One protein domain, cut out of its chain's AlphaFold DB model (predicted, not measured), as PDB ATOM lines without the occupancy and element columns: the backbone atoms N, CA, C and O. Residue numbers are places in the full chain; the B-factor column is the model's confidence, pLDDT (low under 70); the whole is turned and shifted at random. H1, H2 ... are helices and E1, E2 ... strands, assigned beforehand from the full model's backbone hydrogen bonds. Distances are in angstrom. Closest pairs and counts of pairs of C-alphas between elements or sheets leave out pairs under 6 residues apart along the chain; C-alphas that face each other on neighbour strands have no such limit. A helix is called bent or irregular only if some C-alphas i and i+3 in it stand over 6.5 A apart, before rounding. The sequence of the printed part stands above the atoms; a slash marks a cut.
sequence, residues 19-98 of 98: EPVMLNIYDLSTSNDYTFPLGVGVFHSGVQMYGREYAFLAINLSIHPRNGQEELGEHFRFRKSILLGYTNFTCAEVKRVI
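What this domain is: This is residues 19 to 98 of the 98 residues of the protein "GM22738" of Drosophila sechellia (UniProt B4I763). A strongly twisted sheet of five strands makes the body, with long E1, E2 and E5 side by side and short E3 and E4 at one edge. Small helices lie round its rim and no named helix covers either face: H1 is at one far end, where residues 34 to 39 stick out, H3 is at the other, and H2 is beside the strands. The printed part has 80 residues, running E1 H1 E2 E3 E4 H2 E5 H3, class mixed; the antiparallel sheet has the order E4 E3 E2 E1 E5. It is elongated, 41 by 24 by 18 A, and only just compact, close to loose, with a radius of gyration of the C-alphas of 13.6 A.

How they stand to each other: Start at E1, residues 19 to 27: N 23 is 2.8 A from O 82 of E5, residues 77 to 87, which bends by 58 degrees at residue 84. On E1's other side is E2, residues 43 to 49, with N 24 and O 46 2.8 A apart. E2, E3 at 52 to 55 and E4 at 61 to 63 form a meander, each strand the antiparallel neighbour of the one before, and two hairpins; N 54 and O 47 are 2.8 A apart, N 63 and O 53 3.2 A. H2, residues 68 to 72, stands at the sheet's level, 0.5 A in height; its closest C-alpha pair with E5 is Gln 69 and Arg 77, 5.7 A. H3, residues 91 to 97, only grazes the sheet with residues 91 to 94. H1, residues 32 to 38, is not on it and is only just irregular, C-alphas 34 and 37 being 6.7 A apart. Every O i to N i+4 pair is within hydrogen-bond range in H2 and H3; in H1 1 of 3 is, and 1 of 4 O i to N i+3 pairs.

Where its parts are: Find C-alpha 19 at (328.363, 263.997, 427.471); E1 runs 25.7 A from there. E5 runs 26.7 A to C-alpha 87 at (332.323, 261.091, 424.843), and E2 19.8 A. H3 ends at C-alpha 97, (333.753, 265.716, 412.667).

The domain as a whole: The farthest C-alphas, Tyr 34 and Ala 92, are 41.6 A apart. The printed part has no cut, and its links between named elements are tight. Residues 58 to 61 are under pLDDT 70.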
ATOM      1  N   GLU A  19     329.645 263.945 428.170       92.50
ATOM      2  CA  GLU A  19     328.363 263.997 427.471       92.50
ATOM      3  C   GLU A  19     327.912 262.569 427.124       92.50
ATOM      4  O   GLU A  19     328.693 261.819 426.520       92.50
ATOM      5  N   PRO A  20     326.682 262.164 427.492       94.25
ATOM      6  CA  PRO A  20     326.144 260.876 427.086       94.25
ATOM      7  C   PRO A  20     325.888 260.849 425.577       94.25
ATOM      8  O   PRO A  20     325.291 261.760 425.005       94.25
ATOM      9  N   VAL A  21     326.293 259.754 424.945       94.94
ATOM     10  CA  VAL A  21     326.011 259.469 423.538       94.94
ATOM     11  C   VAL A  21     324.852 258.481 423.482       94.94
ATOM     12  O   VAL A  21     324.982 257.314 423.862       94.94
ATOM     13  N   MET A  22     323.700 258.962 423.024       96.19
ATOM     14  CA  MET A  22     322.459 258.196 422.940       96.19
ATOM     15  C   MET A  22     322.212 257.762 421.493       96.19
ATOM     16  O   MET A  22     322.280 258.577 420.579       96.19
ATOM     17  N   LEU A  23     321.884 256.494 421.270       96.19
ATOM     18  CA  LEU A  23     321.393 255.987 419.992       96.19
ATOM     19  C   LEU A  23     319.867 255.954 420.021       96.19
ATOM     20  O   LEU A  23     319.279 255.129 420.725       96.19
ATOM     21  N   ASN A  24     319.226 256.833 419.263       94.88
ATOM     22  CA  ASN A  24     317.777 256.862 419.100       94.88
ATOM     23  C   ASN A  24     317.384 255.946 417.945       94.88
ATOM     24  O   ASN A  24     317.948 256.051 416.863       94.88
ATOM     25  N   ILE A  25     316.441 255.036 418.184       93.88
ATOM     26  CA  ILE A  25     315.957 254.054 417.209       93.88
ATOM     27  C   ILE A  25     314.513 254.387 416.853       93.88
ATOM     28  O   ILE A  25     313.683 254.591 417.744       93.88
ATOM     29  N   TYR A  26     314.215 254.366 415.558       92.50
ATOM     30  CA  TYR A  26     312.898 254.612 414.987       92.50
ATOM     31  C   TYR A  26     312.442 253.401 414.179       92.50
ATOM     32  O   TYR A  26     313.227 252.800 413.441       92.50
ATOM     33  N   ASP A  27     311.166 253.056 414.308       93.50
ATOM     34  CA  ASP A  27     310.495 252.159 413.376       93.50
ATOM     35  C   ASP A  27     310.237 252.915 412.079       93.50
ATOM     36  O   ASP A  27     309.593 253.955 412.136       93.50
ATOM     37  N   LEU A  28     310.704 252.381 410.944       91.31
ATOM     38  CA  LEU A  28     310.362 252.890 409.608       91.31
ATOM     39  C   LEU A  28     309.189 252.144 408.960       91.31
ATOM     40  O   LEU A  28     308.645 252.581 407.948       91.31
ATOM     41  N   SER A  29     308.822 250.987 409.513       90.75
ATOM     42  CA  SER A  29     307.743 250.145 409.009       90.75
ATOM     43  C   SER A  29     306.818 249.734 410.142       90.75
ATOM     44  O   SER A  29     307.260 249.227 411.172       90.75
ATOM     45  N   THR A  30     305.513 249.876 409.918       90.12
ATOM     46  CA  THR A  30     304.467 249.379 410.824       90.12
ATOM     47  C   THR A  30     304.508 247.857 410.976       90.12
ATOM     48  O   THR A  30     304.057 247.323 411.985       90.12
ATOM     49  N   SER A  31     305.111 247.142 410.018       92.00
ATOM     50  CA  SER A  31     305.288 245.686 410.097       92.00
ATOM     51  C   SER A  31     306.238 245.261 411.221       92.00
ATOM     52  O   SER A  31     306.155 244.118 411.671       92.00
ATOM     53  N   ASN A  32     307.090 246.167 411.722       93.19
ATOM     54  CA  ASN A  32     308.026 245.875 412.811       93.19
ATOM     55  C   ASN A  32     307.325 245.363 414.076       93.19
ATOM     56  O   ASN A  32     307.924 244.595 414.823       93.19
ATOM     57  N   ASP A  33     306.066 245.741 414.309       91.19
ATOM     58  CA  ASP A  33     305.294 245.278 415.469       91.19
ATOM     59  C   ASP A  33     305.057 243.755 415.436       91.19
ATOM     60  O   ASP A  33     304.976 243.119 416.485       91.19
ATOM     61  N   TYR A  34     305.054 243.156 414.241       93.25
ATOM     62  CA  TYR A  34     304.884 241.716 414.033       93.25
ATOM     63  C   TYR A  34     306.196 240.992 413.721       93.25
ATOM     64  O   TYR A  34     306.360 239.832 414.092       93.25
ATOM     65  N   THR A  35     307.140 241.647 413.037       94.31
ATOM     66  CA  THR A  35     308.393 241.005 412.605       94.31
ATOM     67  C   THR A  35     309.492 241.069 413.664       94.31
ATOM     68  O   THR A  35     310.361 240.196 413.686       94.31
ATOM     69  N   PHE A  36     309.459 242.051 414.576       92.44
ATOM     70  CA  PHE A  36     310.493 242.226 415.601       92.44
ATOM     71  C   PHE A  36     310.675 241.001 416.517       92.44
ATOM     72  O   PHE A  36     311.826 240.632 416.753       92.44
ATOM     73  N   PRO A  37     309.612 240.311 416.988       93.75
ATOM     74  CA  PRO A  37     309.765 239.072 417.759       93.75
ATOM     75  C   PRO A  37     310.481 237.946 416.999       93.75
ATOM     76  O   PRO A  37     311.077 237.073 417.621       93.75
ATOM     77  N   LEU A  38     310.451 237.976 415.663       94.44
ATOM     78  CA  LEU A  38     311.164 237.035 414.793       94.44
ATOM     79  C   LEU A  38     312.613 237.476 414.513       94.44
ATOM     80  O   LEU A  38     313.314 236.830 413.739       94.44
ATOM     81  N   GLY A  39     313.063 238.582 415.114       92.25
ATOM     82  CA  GLY A  39     314.402 239.139 414.926       92.25
ATOM     83  C   GLY A  39     314.577 239.966 413.648       92.25
ATOM     84  O   GLY A  39     315.711 240.263 413.282       92.25
ATOM     85  N   VAL A  40     313.489 240.349 412.966       92.69
ATOM     86  CA  VAL A  40     313.535 241.070 411.681       92.69
ATOM     87  C   VAL A  40     312.796 242.406 411.778       92.69
ATOM     88  O   VAL A  40     311.737 242.503 412.394       92.69
ATOM     89  N   GLY A  41     313.312 243.456 411.141       93.25
ATOM     90  CA  GLY A  41     312.602 244.730 411.020       93.25
ATOM     91  C   GLY A  41     313.396 245.792 410.268       93.25
ATOM     92  O   GLY A  41     314.593 245.635 410.031       93.25
ATOM     93  N   VAL A  42     312.710 246.873 409.896       94.25
ATOM     94  CA  VAL A  42     313.304 248.032 409.218       94.25
ATOM     95  C   VAL A  42     313.386 249.183 410.207       94.25
ATOM     96  O   VAL A  42     312.369 249.763 410.595       94.25
ATOM     97  N   PHE A  43     314.604 249.505 410.625       93.06
ATOM     98  CA  PHE A  43     314.864 250.525 411.631       93.06
ATOM     99  C   PHE A  43     315.755 251.620 411.060       93.06
ATOM    100  O   PHE A  43     316.643 251.353 410.252       93.06
ATOM    101  N   HIS A  44     315.539 252.841 411.532       91.81
ATOM    102  CA  HIS A  44     316.485 253.936 411.376       91.81
ATOM    103  C   HIS A  44     317.054 254.314 412.735       91.81
ATOM    104  O   HIS A  44     316.397 254.125 413.762       91.81
ATOM    105  N   SER A  45     318.260 254.872 412.747       92.31
ATOM    106  CA  SER A  45     318.867 255.354 413.976       92.31
ATOM    107  C   SER A  45     319.577 256.684 413.799       92.31
ATOM    108  O   SER A  45     320.285 256.874 412.811       92.31
ATOM    109  N   GLY A  46     319.454 257.541 414.808       92.31
ATOM    110  CA  GLY A  46     320.212 258.780 414.950       92.31
ATOM    111  C   GLY A  46     321.073 258.760 416.212       92.31
ATOM    112  O   GLY A  46     320.707 258.160 417.226       92.31
ATOM    113  N   VAL A  47     322.230 259.416 416.154       93.94
ATOM    114  CA  VAL A  47     323.120 259.617 417.302       93.94
ATOM    115  C   VAL A  47     322.809 260.965 417.932       93.94
ATOM    116  O   VAL A  47     322.928 262.003 417.287       93.94
ATOM    117  N   GLN A  48     322.432 260.956 419.202       93.38
ATOM    118  CA  GLN A  48     322.140 262.139 419.990       93.38
ATOM    119  C   GLN A  48     323.251 262.413 421.002       93.38
ATOM    120  O   GLN A  48     323.625 261.552 421.794       93.38
ATOM    121  N   MET A  49     323.711 263.659 421.007       92.06
ATOM    122  CA  MET A  49     324.631 264.224 421.994       92.06
ATOM    123  C   MET A  49     324.492 265.746 421.975       92.06
ATOM    124  O   MET A  49     324.120 266.339 420.960       92.06
ATOM    125  N   TYR A  50     324.751 266.397 423.103       91.56
ATOM    126  CA  TYR A  50     324.646 267.847 423.263       91.56
ATOM    127  C   TYR A  50     323.280 268.417 422.843       91.56
ATOM    128  O   TYR A  50     323.176 269.508 422.277       91.56
ATOM    129  N   GLY A  51     322.212 267.656 423.102       87.81
ATOM    130  CA  GLY A  51     320.833 268.048 422.795       87.81
ATOM    131  C   GLY A  51     320.494 268.115 421.302       87.81
ATOM    132  O   GLY A  51     319.431 268.628 420.960       87.81
ATOM    133  N   ARG A  52     321.364 267.606 420.424       88.81
ATOM    134  CA  ARG A  52     321.106 267.458 418.990       88.81
ATOM    135  C   ARG A  52     321.200 266.005 418.593       88.81
ATOM    136  O   ARG A  52     322.025 265.269 419.125       88.81
ATOM    137  N   GLU A  53     320.353 265.621 417.657       91.31
ATOM    138  CA  GLU A  53     320.429 264.323 417.014       91.31
ATOM    139  C   GLU A  53     320.973 264.477 415.598       91.31
ATOM    140  O   GLU A  53     320.656 265.440 414.893       91.31
ATOM    141  N   TYR A  54     321.828 263.537 415.222       89.12
ATOM    142  CA  TYR A  54     322.528 263.479 413.955       89.12
ATOM    143  C   TYR A  54     322.222 262.139 413.301       89.12
ATOM    144  O   TYR A  54     322.443 261.084 413.898       89.12
ATOM    145  N   ALA A  55     321.729 262.183 412.072       87.31
ATOM    146  CA  ALA A  55     321.430 260.995 411.294       87.31
ATOM    147  C   ALA A  55     322.005 261.143 409.889       87.31
ATOM    148  O   ALA A  55     321.886 262.194 409.258       87.31
ATOM    149  N   PHE A  56     322.623 260.070 409.396       81.44
ATOM    150  CA  PHE A  56     323.055 260.008 408.010       81.44
ATOM    151  C   PHE A  56     321.867 259.574 407.149       81.44
ATOM    152  O   PHE A  56     321.382 258.445 407.247       81.44
ATOM    153  N   LEU A  57     321.378 260.498 406.330       73.06
ATOM    154  CA  LEU A  57     320.297 260.302 405.370       73.06
ATOM    155  C   LEU A  57     320.769 260.848 404.011       73.06
ATOM    156  O   LEU A  57     321.809 261.496 403.924       73.06
ATOM    157  N   ALA A  58     319.995 260.630 402.942       61.09
ATOM    158  CA  ALA A  58     320.279 261.226 401.624       61.09
ATOM    159  C   ALA A  58     320.375 262.771 401.664       61.09
ATOM    160  O   ALA A  58     320.907 263.390 400.744       61.09
ATOM    161  N   ILE A  59     319.884 263.375 402.748       60.66
ATOM    162  CA  ILE A  59     320.130 264.750 403.168       60.66
ATOM    163  C   ILE A  59     320.791 264.707 404.556       60.66
ATOM    164  O   ILE A  59     320.279 264.047 405.455       60.66
ATOM    165  N   ASN A  60     321.925 265.378 404.761       62.75
ATOM    166  CA  ASN A  60     322.532 265.467 406.096       62.75
ATOM    167  C   ASN A  60     321.604 266.276 407.013       62.75
ATOM    168  O   ASN A  60     321.456 267.484 406.817       62.75
ATOM    169  N   LEU A  61     320.972 265.625 407.993       66.44
ATOM    170  CA  LEU A  61     319.953 266.249 408.835       66.44
ATOM    171  C   LEU A  61     320.372 266.258 410.309       66.44
ATOM    172  O   LEU A  61     320.798 265.245 410.868       66.44
ATOM    173  N   SER A  62     320.220 267.423 410.943       72.00
ATOM    174  CA  SER A  62     320.272 267.577 412.396       72.00
ATOM    175  C   SER A  62     318.886 267.981 412.875       72.00
ATOM    176  O   SER A  62     318.422 269.066 412.524       72.00
ATOM    177  N   ILE A  63     318.252 267.112 413.658       76.38
ATOM    178  CA  ILE A  63     316.861 267.266 414.105       76.38
ATOM    179  C   ILE A  63     316.772 267.415 415.619       76.38
ATOM    180  O   ILE A  63     317.737 267.133 416.351       76.38
ATOM    181  N   HIS A  64     315.605 267.842 416.108       80.75
ATOM    182  CA  HIS A  64     315.334 267.732 417.535       80.75
ATOM    183  C   HIS A  64     315.280 266.257 417.937       80.75
ATOM    184  O   HIS A  64     314.672 265.440 417.238       80.75
ATOM    185  N   PRO A  65     315.905 265.890 419.069       81.19
ATOM    186  CA  PRO A  65     315.974 264.496 419.452       81.19
ATOM    187  C   PRO A  65     314.599 263.871 419.615       81.19
ATOM    188  O   PRO A  65     313.762 264.408 420.346       81.19
ATOM    189  N   ARG A  66     314.404 262.695 419.013       82.00
ATOM    190  CA  ARG A  66     313.142 261.935 419.075       82.00
ATOM    191  C   ARG A  66     311.958 262.628 418.397       82.00
ATOM    192  O   ARG A  66     310.836 262.155 418.546       82.00
ATOM    193  N   ASN A  67     312.201 263.683 417.618       80.25
ATOM    194  CA  ASN A  67     311.164 264.408 416.886       80.25
ATOM    195  C   ASN A  67     311.012 263.949 415.427       80.25
ATOM    196  O   ASN A  67     310.492 264.674 414.583       80.25
ATOM    197  N   GLY A  68     311.476 262.733 415.118       74.19
ATOM    198  CA  GLY A  68     311.463 262.186 413.762       74.19
ATOM    199  C   GLY A  68     310.076 262.189 413.117       74.19
ATOM    200  O   GLY A  68     309.971 262.479 411.937       74.19
ATOM    201  N   GLN A  69     308.999 261.956 413.870       78.94
ATOM    202  CA  GLN A  69     307.656 261.932 413.283       78.94
ATOM    203  C   GLN A  69     307.212 263.307 412.753       78.94
ATOM    204  O   GLN A  69     306.607 263.387 411.686       78.94
ATOM    205  N   GLU A  70     307.531 264.381 413.477       78.00
ATOM    206  CA  GLU A  70     307.189 265.754 413.090       78.00
ATOM    207  C   GLU A  70     308.133 266.287 411.999       78.00
ATOM    208  O   GLU A  70     307.687 266.962 411.076       78.00
ATOM    209  N   GLU A  71     309.428 265.954 412.067       76.38
ATOM    210  CA  GLU A  71     310.448 266.506 411.160       76.38
ATOM    211  C   GLU A  71     310.709 265.654 409.898       76.38
ATOM    212  O   GLU A  71     311.170 266.186 408.888       76.38
ATOM    213  N   LEU A  72     310.420 264.348 409.929       76.44
ATOM    214  CA  LEU A  72     310.697 263.385 408.844       76.44
ATOM    215  C   LEU A  72     309.443 262.655 408.327       76.44
ATOM    216  O   LEU A  72     309.507 261.995 407.287       76.44
ATOM    217  N   GLY A  73     308.307 262.780 409.020       79.62
ATOM    218  CA  GLY A  73     307.009 262.235 408.618       79.62
ATOM    219  C   GLY A  73     306.543 261.028 409.436       79.62
ATOM    220  O   GLY A  73     307.293 260.427 410.203       79.62
ATOM    221  N   GLU A  74     305.277 260.640 409.242       76.12
ATOM    222  CA  GLU A  74     304.566 259.667 410.094       76.12
ATOM    223  C   GLU A  74     305.228 258.290 410.199       76.12
ATOM    224  O   GLU A  74     305.045 257.575 411.184       76.12
ATOM    225  N   HIS A  75     306.038 257.924 409.206       76.50
ATOM    226  CA  HIS A  75     306.770 256.666 409.197       76.50
ATOM    227  C   HIS A  75     308.003 256.660 410.103       76.50
ATOM    228  O   HIS A  75     308.572 255.598 410.273       76.50
ATOM    229  N   PHE A  76     308.424 257.781 410.699       84.81
ATOM    230  CA  PHE A  76     309.562 257.844 411.626       84.81
ATOM    231  C   PHE A  76     309.095 257.781 413.087       84.81
ATOM    232  O   PHE A  76     309.212 258.741 413.853       84.81
ATOM    233  N   ARG A  77     308.563 256.625 413.501       90.31
ATOM    234  CA  ARG A  77     308.025 256.440 414.859       90.31
ATOM    235  C   ARG A  77     309.146 256.126 415.845       90.31
ATOM    236  O   ARG A  77     309.818 255.104 415.717       90.31
ATOM    237  N   PHE A  78     309.339 256.971 416.857       92.31
ATOM    238  CA  PHE A  78     310.336 256.721 417.901       92.31
ATOM    239  C   PHE A  78     310.034 255.416 418.649       92.31
ATOM    240  O   PHE A  78     308.920 255.213 419.133       92.31
ATOM    241  N   ARG A  79     311.039 254.542 418.765       92.75
ATOM    242  CA  ARG A  79     310.938 253.270 419.489       92.75
ATOM    243  C   ARG A  79     311.618 253.339 420.848       92.75
ATOM    244  O   ARG A  79     310.992 253.057 421.865       92.75
ATOM    245  N   LYS A  80     312.920 253.634 420.877       94.56
ATOM    246  CA  LYS A  80     313.704 253.678 422.120       94.56
ATOM    247  C   LYS A  80     315.017 254.423 421.938       94.56
ATOM    248  O   LYS A  80     315.505 254.562 420.820       94.56
ATOM    249  N   SER A  81     315.620 254.796 423.059       96.38
ATOM    250  CA  SER A  81     316.994 255.291 423.118       96.38
ATOM    251  C   SER A  81     317.879 254.282 423.847       96.38
ATOM    252  O   SER A  81     317.467 253.714 424.858       96.38
ATOM    253  N   ILE A  82     319.092 254.063 423.347       96.62
ATOM    254  CA  ILE A  82     320.111 253.216 423.973       96.62
ATOM    255  C   ILE A  82     321.310 254.098 424.324       96.62
ATOM    256  O   ILE A  82     321.839 254.779 423.451       96.62
ATOM    257  N   LEU A  83     321.762 254.081 425.579       96.38
ATOM    258  CA  LEU A  83     323.033 254.706 425.947       96.38
ATOM    259  C   LEU A  83     324.178 253.885 425.341       96.38
ATOM    260  O   LEU A  83     324.365 252.730 425.720       96.38
ATOM    261  N   LEU A  84     324.935 254.472 424.414       96.06
ATOM    262  CA  LEU A  84     326.132 253.838 423.853       96.06
ATOM    263  C   LEU A  84     327.339 254.006 424.775       96.06
ATOM    264  O   LEU A  84     328.193 253.129 424.855       96.06
ATOM    265  N   GLY A  85     327.408 255.144 425.464       94.69
ATOM    266  CA  GLY A  85     328.509 255.488 426.347       94.69
ATOM    267  C   GLY A  85     328.626 256.994 426.509       94.69
ATOM    268  O   GLY A  85     327.647 257.724 426.376       94.69
ATOM    269  N   TYR A  86     329.841 257.447 426.787       93.81
ATOM    270  CA  TYR A  86     330.142 258.847 427.048       93.81
ATOM    271  C   TYR A  86     331.311 259.295 426.181       93.81
ATOM    272  O   TYR A  86     332.266 258.537 426.000       93.81
ATOM    273  N   THR A  87     331.249 260.519 425.662       90.94
ATOM    274  CA  THR A  87     332.323 261.091 424.843       90.94
ATOM    275  C   THR A  87     333.152 262.104 425.621       90.94
ATOM    276  O   THR A  87     332.649 262.821 426.488       90.94
ATOM    277  N   ASN A  88     334.440 262.165 425.286       91.06
ATOM    278  CA  ASN A  88     335.361 263.206 425.730       91.06
ATOM    279  C   ASN A  88     335.428 264.386 424.745       91.06
ATOM    280  O   ASN A  88     336.059 265.389 425.060       91.06
ATOM    281  N   PHE A  89     334.796 264.280 423.571       90.44
ATOM    282  CA  PHE A  89     334.719 265.387 422.624       90.44
ATOM    283  C   PHE A  89     333.765 266.453 423.122       90.44
ATOM    284  O   PHE A  89     332.624 266.159 423.454       90.44
ATOM    285  N   THR A  90     334.211 267.699 423.070       89.38
ATOM    286  CA  THR A  90     333.369 268.877 423.241       89.38
ATOM    287  C   THR A  90     332.370 269.010 422.088       89.38
ATOM    288  O   THR A  90     332.593 268.530 420.975       89.38
ATOM    289  N   CYS A  91     331.290 269.770 422.292       87.19
ATOM    290  CA  CYS A  91     330.334 270.057 421.213       87.19
ATOM    291  C   CYS A  91     330.991 270.723 419.982       87.19
ATOM    292  O   CYS A  91     330.534 270.526 418.858       87.19
ATOM    293  N   ALA A  92     332.065 271.504 420.162       88.56
ATOM    294  CA  ALA A  92     332.795 272.110 419.046       88.56
ATOM    295  C   ALA A  92     333.595 271.074 418.241       88.56
ATOM    296  O   ALA A  92     333.626 271.149 417.014       88.56
ATOM    297  N   GLU A  93     334.211 270.101 418.914       91.12
ATOM    298  CA  GLU A  93     334.917 268.992 418.262       91.12
ATOM    299  C   GLU A  93     333.943 268.072 417.533       91.12
ATOM    300  O   GLU A  93     334.178 267.742 416.376       91.12
ATOM    301  N   VAL A  94     332.798 267.756 418.144       89.56
ATOM    302  CA  VAL A  94     331.720 267.002 417.488       89.56
ATOM    303  C   VAL A  94     331.286 267.685 416.187       89.56
ATOM    304  O   VAL A  94     331.263 267.049 415.139       89.56
ATOM    305  N   LYS A  95     331.026 268.998 416.213       86.44
ATOM    306  CA  LYS A  95     330.645 269.775 415.017       86.44
ATOM    307  C   LYS A  95     331.720 269.857 413.930       86.44
ATOM    308  O   LYS A  95     331.405 270.286 412.830       86.44
ATOM    309  N   ARG A  96     332.982 269.551 414.240       88.94
ATOM    310  CA  ARG A  96     334.066 269.505 413.246       88.94
ATOM    311  C   ARG A  96     334.153 268.157 412.536       88.94
ATOM    312  O   ARG A  96     334.740 268.099 411.463       88.94
ATOM    313  N   VAL A  97     333.657 267.096 413.169       86.88
ATOM    314  CA  VAL A  97     333.753 265.716 412.667       86.88
ATOM    315  C   VAL A  97     332.532 265.330 411.831       86.88
ATOM    316  O   VAL A  97     332.654 264.493 410.940       86.88
ATOM    317  N   ILE A  98     331.375 265.919 412.135       81.44
ATOM    318  CA  ILE A  98     330.111 265.732 411.407       81.44
ATOM    319  C   ILE A  98     330.033 266.731 410.254       81.44
ATOM    320  O   ILE A  98     329.637 266.309 409.147       81.44
TER     321      ILE A  98